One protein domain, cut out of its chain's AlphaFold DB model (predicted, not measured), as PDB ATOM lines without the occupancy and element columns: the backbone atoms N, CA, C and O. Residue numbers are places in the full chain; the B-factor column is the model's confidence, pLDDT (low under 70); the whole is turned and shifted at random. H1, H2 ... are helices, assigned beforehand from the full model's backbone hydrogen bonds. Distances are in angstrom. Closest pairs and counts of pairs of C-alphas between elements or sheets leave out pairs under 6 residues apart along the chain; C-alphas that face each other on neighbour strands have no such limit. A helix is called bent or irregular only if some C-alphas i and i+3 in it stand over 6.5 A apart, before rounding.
ATOM      1  N   GLN A  26     142.268 114.335 148.018       83.44
ATOM      2  CA  GLN A  26     140.965 113.776 148.403       83.44
ATOM      3  C   GLN A  26     139.820 114.749 148.110       83.44
ATOM      4  O   GLN A  26     138.667 114.342 148.020       83.44
ATOM      5  N   THR A  27     140.126 116.038 147.953       84.31
ATOM      6  CA  THR A  27     139.114 117.066 147.708       84.31
ATOM      7  C   THR A  27     138.741 117.061 146.227       84.31
ATOM      8  O   THR A  27     139.613 117.222 145.378       84.31
ATOM      9  N   ASN A  28     137.453 116.900 145.906       84.75
ATOM     10  CA  ASN A  28     136.928 116.854 144.533       84.75
ATOM     11  C   ASN A  28     137.457 115.690 143.674       84.75
ATOM     12  O   ASN A  28     137.420 115.771 142.445       84.75
ATOM     13  N   SER A  29     137.941 114.605 144.284       86.94
ATOM     14  CA  SER A  29     138.416 113.433 143.535       86.94
ATOM     15  C   SER A  29     137.275 112.672 142.843       86.94
ATOM     16  O   SER A  29     137.534 111.887 141.932       86.94
ATOM     17  N   GLN A  30     136.024 112.896 143.280       86.88
ATOM     18  CA  GLN A  30     134.818 112.163 142.863       86.88
ATOM     19  C   GLN A  30     134.903 110.642 143.075       86.88
ATOM     20  O   GLN A  30     134.105 109.885 142.520       86.88
ATOM     21  N   ASP A  31     135.852 110.185 143.893       88.62
ATOM     22  CA  ASP A  31     135.983 108.785 144.258       88.62
ATOM     23  C   ASP A  31     135.200 108.508 145.542       88.62
ATOM     24  O   ASP A  31     135.537 108.988 146.624       88.62
ATOM     25  N   TYR A  32     134.137 107.719 145.417       89.00
ATOM     26  CA  TYR A  32     133.223 107.409 146.515       89.00
ATOM     27  C   TYR A  32     133.464 106.027 147.133       89.00
ATOM     28  O   TYR A  32     132.644 105.557 147.931       89.00
ATOM     29  N   GLN A  33     134.561 105.356 146.766       88.44
ATOM     30  CA  GLN A  33     134.953 104.100 147.395       88.44
ATOM     31  C   GLN A  33     135.669 104.355 148.725       88.44
ATOM     32  O   GLN A  33     136.737 104.954 148.763       88.44
ATOM     33  N   PHE A  34     135.135 103.829 149.826       87.56
ATOM     34  CA  PHE A  34     135.661 104.031 151.184       87.56
ATOM     35  C   PHE A  34     137.062 103.451 151.383       87.56
ATOM     36  O   PHE A  34     137.799 103.891 152.261       87.56
ATOM     37  N   ASN A  35     137.432 102.464 150.567       87.44
ATOM     38  CA  ASN A  35     138.755 101.848 150.609       87.44
ATOM     39  C   ASN A  35     139.772 102.563 149.703       87.44
ATOM     40  O   ASN A  35     140.934 102.159 149.670       87.44
ATOM     41  N   SER A  36     139.353 103.587 148.955       87.56
ATOM     42  CA  SER A  36     140.251 104.346 148.092       87.56
ATOM     43  C   SER A  36     141.098 105.327 148.906       87.56
ATOM     44  O   SER A  36     140.571 106.023 149.779       87.56
ATOM     45  N   PRO A  37     142.404 105.464 148.608       87.44
ATOM     46  CA  PRO A  37     143.241 106.489 149.231       87.44
ATOM     47  C   PRO A  37     142.780 107.922 148.906       87.44
ATOM     48  O   PRO A  37     143.089 108.846 149.662       87.44
ATOM     49  N   ASN A  38     142.023 108.092 147.818       90.12
ATOM     50  CA  ASN A  38     141.530 109.378 147.333       90.12
ATOM     51  C   ASN A  38     140.047 109.596 147.647       90.12
ATOM     52  O   ASN A  38     139.428 110.424 146.998       90.12
ATOM     53  N   PHE A  39     139.467 108.868 148.601       90.56
ATOM     54  CA  PHE A  39     138.047 108.981 148.933       90.56
ATOM     55  C   PHE A  39     137.606 110.432 149.217       90.56
ATOM     56  O   PHE A  39     138.144 111.084 150.116       90.56
ATOM     57  N   ASP A  40     136.608 110.912 148.467       90.12
ATOM     58  CA  ASP A  40     136.027 112.251 148.608       90.12
ATOM     59  C   ASP A  40     134.894 112.251 149.638       90.12
ATOM     60  O   ASP A  40     133.763 111.831 149.370       90.12
ATOM     61  N   ILE A  41     135.203 112.758 150.830       87.25
ATOM     62  CA  ILE A  41     134.285 112.779 151.972       87.25
ATOM     63  C   ILE A  41     133.091 113.709 151.706       87.25
ATOM     64  O   ILE A  41     131.943 113.325 151.937       87.25
ATOM     65  N   TYR A  42     133.346 114.927 151.221       87.69
ATOM     66  CA  TYR A  42     132.302 115.939 151.021       87.69
ATOM     67  C   TYR A  42     131.402 115.587 149.843       87.69
ATOM     68  O   TYR A  42     130.175 115.732 149.924       87.69
ATOM     69  N   GLY A  43     132.005 115.064 148.774       87.62
ATOM     70  CA  GLY A  43     131.270 114.513 147.651       87.62
ATOM     71  C   GLY A  43     130.370 113.364 148.104       87.62
ATOM     72  O   GLY A  43     129.168 113.410 147.855       87.62
ATOM     73  N   ALA A  44     130.905 112.382 148.840       88.88
ATOM     74  CA  ALA A  44     130.139 111.221 149.298       88.88
ATOM     75  C   ALA A  44     128.949 111.586 150.201       88.88
ATOM     76  O   ALA A  44     127.879 110.998 150.053       88.88
ATOM     77  N   LEU A  45     129.112 112.565 151.099       86.94
ATOM     78  CA  LEU A  45     128.046 113.074 151.979       86.94
ATOM     79  C   LEU A  45     126.881 113.716 151.214       86.94
ATOM     80  O   LEU A  45     125.752 113.706 151.699       86.94
ATOM     81  N   SER A  46     127.157 114.276 150.036       88.81
ATOM     82  CA  SER A  46     126.154 114.931 149.191       88.81
ATOM     83  C   SER A  46     125.450 113.960 148.235       88.81
ATOM     84  O   SER A  46     124.430 114.311 147.643       88.81
ATOM     85  N   GLN A  47     125.988 112.750 148.053       88.88
ATOM     86  CA  GLN A  47     125.429 111.751 147.144       88.88
ATOM     87  C   GLN A  47     124.258 110.983 147.760       88.88
ATOM     88  O   GLN A  47     124.115 110.838 148.973       88.88
ATOM     89  N   HIS A  48     123.424 110.419 146.887       87.19
ATOM     90  CA  HIS A  48     122.300 109.594 147.304       87.19
ATOM     91  C   HIS A  48     122.779 108.294 147.977       87.19
ATOM     92  O   HIS A  48     123.595 107.555 147.421       87.19
ATOM     93  N   GLU A  49     122.206 107.954 149.135       82.19
ATOM     94  CA  GLU A  49     122.597 106.798 149.960       82.19
ATOM     95  C   GLU A  49     122.663 105.487 149.157       82.19
ATOM     96  O   GLU A  49     123.628 104.728 149.247       82.19
ATOM     97  N   HIS A  50     121.665 105.246 148.296       81.50
ATOM     98  CA  HIS A  50     121.620 104.050 147.449       81.50
ATOM     99  C   HIS A  50     122.870 103.882 146.568       81.50
ATOM    100  O   HIS A  50     123.344 102.762 146.365       81.50
ATOM    101  N   PHE A  51     123.400 104.986 146.040       84.62
ATOM    102  CA  PHE A  51     124.577 104.982 145.181       84.62
ATOM    103  C   PHE A  51     125.830 104.619 145.987       84.62
ATOM    104  O   PHE A  51     126.559 103.705 145.608       84.62
ATOM    105  N   ILE A  52     126.016 105.227 147.161       84.88
ATOM    106  CA  ILE A  52     127.150 104.950 148.057       84.88
ATOM    107  C   ILE A  52     127.155 103.495 148.540       84.88
ATOM    108  O   ILE A  52     128.199 102.838 148.523       84.88
ATOM    109  N   LEU A  53     125.992 102.961 148.924       81.00
ATOM    110  CA  LEU A  53     125.862 101.577 149.393       81.00
ATOM    111  C   LEU A  53     126.162 100.545 148.300       81.00
ATOM    112  O   LEU A  53     126.721  99.486 148.597       81.00
ATOM    113  N   THR A  54     125.792 100.850 147.053       81.38
ATOM    114  CA  THR A  54     126.043  99.979 145.895       81.38
ATOM    115  C   THR A  54     127.527  99.994 145.530       81.38
ATOM    116  O   THR A  54     128.139  98.935 145.423       81.38
ATOM    117  N   THR A  55     128.124 101.184 145.429       84.56
ATOM    118  CA  THR A  55     129.543 101.380 145.088       84.56
ATOM    119  C   THR A  55     130.491 100.711 146.084       84.56
ATOM    120  O   THR A  55     131.544 100.217 145.694       84.56
ATOM    121  N   ASN A  56     130.106 100.638 147.361       82.62
ATOM    122  CA  ASN A  56     130.937 100.066 148.420       82.62
ATOM    123  C   ASN A  56     130.554  98.633 148.836       82.62
ATOM    124  O   ASN A  56     131.095  98.105 149.806       82.62
ATOM    125  N   GLY A  57     129.619  97.988 148.131       77.12
ATOM    126  CA  GLY A  57     129.268  96.583 148.366       77.12
ATOM    127  C   GLY A  57     128.637  96.282 149.734       77.12
ATOM    128  O   GLY A  57     128.591  95.121 150.142       77.12
ATOM    129  N   PHE A  58     128.131  97.290 150.456       66.50
ATOM    130  CA  PHE A  58     127.504  97.093 151.773       66.50
ATOM    131  C   PHE A  58     126.101  96.491 151.690       66.50
ATOM    132  O   PHE A  58     125.585  95.964 152.679       66.50
ATOM    133  N   LYS A  59     125.472  96.536 150.514       58.09
ATOM    134  CA  LYS A  59     124.127  96.007 150.315       58.09
ATOM    135  C   LYS A  59     124.179  94.498 150.051       58.09
ATOM    136  O   LYS A  59     124.155  94.043 148.914       58.09
ATOM    137  N   LYS A  60     124.182  93.700 151.122       59.44
ATOM    138  CA  LYS A  60     123.472  92.415 151.073       59.44
ATOM    139  C   LYS A  60     121.986  92.753 151.097       59.44
ATOM    140  O   LYS A  60     121.533  93.424 152.024       59.44
ATOM    141  N   GLU A  61     121.251  92.355 150.065       58.66
ATOM    142  CA  GLU A  61     119.796  92.508 150.018       58.66
ATOM    143  C   GLU A  61     119.207  91.974 151.340       58.66
ATOM    144  O   GLU A  61     119.457  90.826 151.708       58.66
ATOM    145  N   ASN A  62     118.478  92.823 152.077       59.56
ATOM    146  CA  ASN A  62     117.779  92.526 153.344       59.56
ATOM    147  C   ASN A  62     118.527  92.703 154.686       59.56
ATOM    148  O   ASN A  62     118.114  92.112 155.686       59.56
ATOM    149  N   VAL A  63     119.564  93.544 154.787       62.00
ATOM    150  CA  VAL A  63     120.069  93.973 156.112       62.00
ATOM    151  C   VAL A  63     119.319  95.222 156.584       62.00
ATOM    152  O   VAL A  63     119.418  96.278 155.967       62.00
ATOM    153  N   LEU A  64     118.573  95.111 157.689       64.69
ATOM    154  CA  LEU A  64     117.973  96.266 158.363       64.69
ATOM    155  C   LEU A  64     119.093  97.151 158.927       64.69
ATOM    156  O   LEU A  64     119.847  96.710 159.798       64.69
ATOM    157  N   VAL A  65     119.200  98.392 158.445       64.75
ATOM    158  CA  VAL A  65     120.095  99.396 159.032       64.75
ATOM    159  C   VAL A  65     119.589  99.686 160.443       64.75
ATOM    160  O   VAL A  65     118.527 100.274 160.642       64.75
ATOM    161  N   LEU A  66     120.321  99.199 161.444       61.97
ATOM    162  CA  LEU A  66     120.021  99.456 162.847       61.97
ATOM    163  C   LEU A  66     120.451 100.884 163.187       61.97
ATOM    164  O   LEU A  66     121.583 101.104 163.619       61.97
ATOM    165  N   ASP A  67     119.542 101.843 163.025       66.56
ATOM    166  CA  ASP A  67     119.759 103.200 163.518       66.56
ATOM    167  C   ASP A  67     119.642 103.229 165.052       66.56
ATOM    168  O   ASP A  67     118.561 103.265 165.644       66.56
ATOM    169  N   ASN A  68     120.795 103.148 165.715       76.38
ATOM    170  CA  ASN A  68     120.909 103.261 167.166       76.38
ATOM    171  C   ASN A  68     121.331 104.669 167.610       76.38
ATOM    172  O   ASN A  68     121.581 104.855 168.801       76.38
ATOM    173  N   LEU A  69     121.411 105.658 166.709       73.62
ATOM    174  CA  LEU A  69     121.884 107.006 167.053       73.62
ATOM    175  C   LEU A  69     121.022 107.645 168.145       73.62
ATOM    176  O   LEU A  69     121.534 108.304 169.049       73.62
ATOM    177  N   SER A  70     119.719 107.366 168.128       77.31
ATOM    178  CA  SER A  70     118.769 107.786 169.162       77.31
ATOM    179  C   SER A  70     119.128 107.287 170.569       77.31
ATOM    180  O   SER A  70     118.883 107.999 171.541       77.31
ATOM    181  N   LYS A  71     119.768 106.116 170.701       77.88
ATOM    182  CA  LYS A  71     120.211 105.560 171.995       77.88
ATOM    183  C   LYS A  71     121.420 106.300 172.563       77.88
ATOM    184  O   LYS A  71     121.589 106.347 173.777       77.88
ATOM    185  N   CYS A  72     122.243 106.888 171.697       74.06
ATOM    186  CA  CYS A  72     123.441 107.627 172.091       74.06
ATOM    187  C   CYS A  72     123.142 109.085 172.473       74.06
ATOM    188  O   CYS A  72     123.965 109.717 173.125       74.06
ATOM    189  N   ARG A  73     121.955 109.612 172.142       82.81
ATOM    190  CA  ARG A  73     121.547 110.989 172.480       82.81
ATOM    191  C   ARG A  73     121.452 111.259 173.984       82.81
ATOM    192  O   ARG A  73     121.596 112.401 174.394       82.81
ATOM    193  N   ALA A  74     121.257 110.229 174.806       82.56
ATOM    194  CA  ALA A  74     121.285 110.353 176.267       82.56
ATOM    195  C   ALA A  74     122.710 110.488 176.846       82.56
ATOM    196  O   ALA A  74     122.863 110.787 178.024       82.56
TER     197      ALA A  74
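AT A GLANCE: This is residues 26 to 74 of the 314 residues of the protein "Hypothetical protein" of Ditylum brightwellii (UniProt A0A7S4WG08). The printed part has little regular structure: residues 26 to 59 form a small body of loops with two short helices, H1 and H2, and residues 60 to 74 stick out from it as a free arm ending in H3. The 49 printed residues hold three named helices, H1, H2, H3 in chain order, and no named strand; the class is all helix, with 19 residues in named elements. The whole is loose, with a radius of gyration of the C-alphas of 13.2 A and spans of 35 by 29 by 18 A.

IN THESE COORDINATES: Residues 26 to 40 hold no named element. H1 is residues 41 to 46, 8.9 A long, from C-alpha 41 at (134.285, 112.779, 151.972). H2 is residues 49 to 55, 10.1 A. H3 is residues 69 to 74, 9.8 A, ending at C-alpha 74 at (121.285, 110.353, 176.267); it is irregular, but only just, with C-alphas 71 and 74 6.51 A apart.

HOW THE PARTS SIT: H1 and H2 are close but not clearly touching; their closest C-alphas, of Ala 44 and Ile 52, are 7.1 A apart. They run opposite ways at a steep tilt of 50 degrees. H3 is apart from both. Every O i to N i+4 pair is within hydrogen-bond range in H1 and H2, and 1 of 2 in H3.

THE WHOLE: The printed part has no cut. The C-alphas farthest apart, of Ser 29 and Ala 74, are 37.1 A apart. The link from H1 to H2 is tight, that from H2 to H3 long. Residues 58 to 67 have pLDDT under 70.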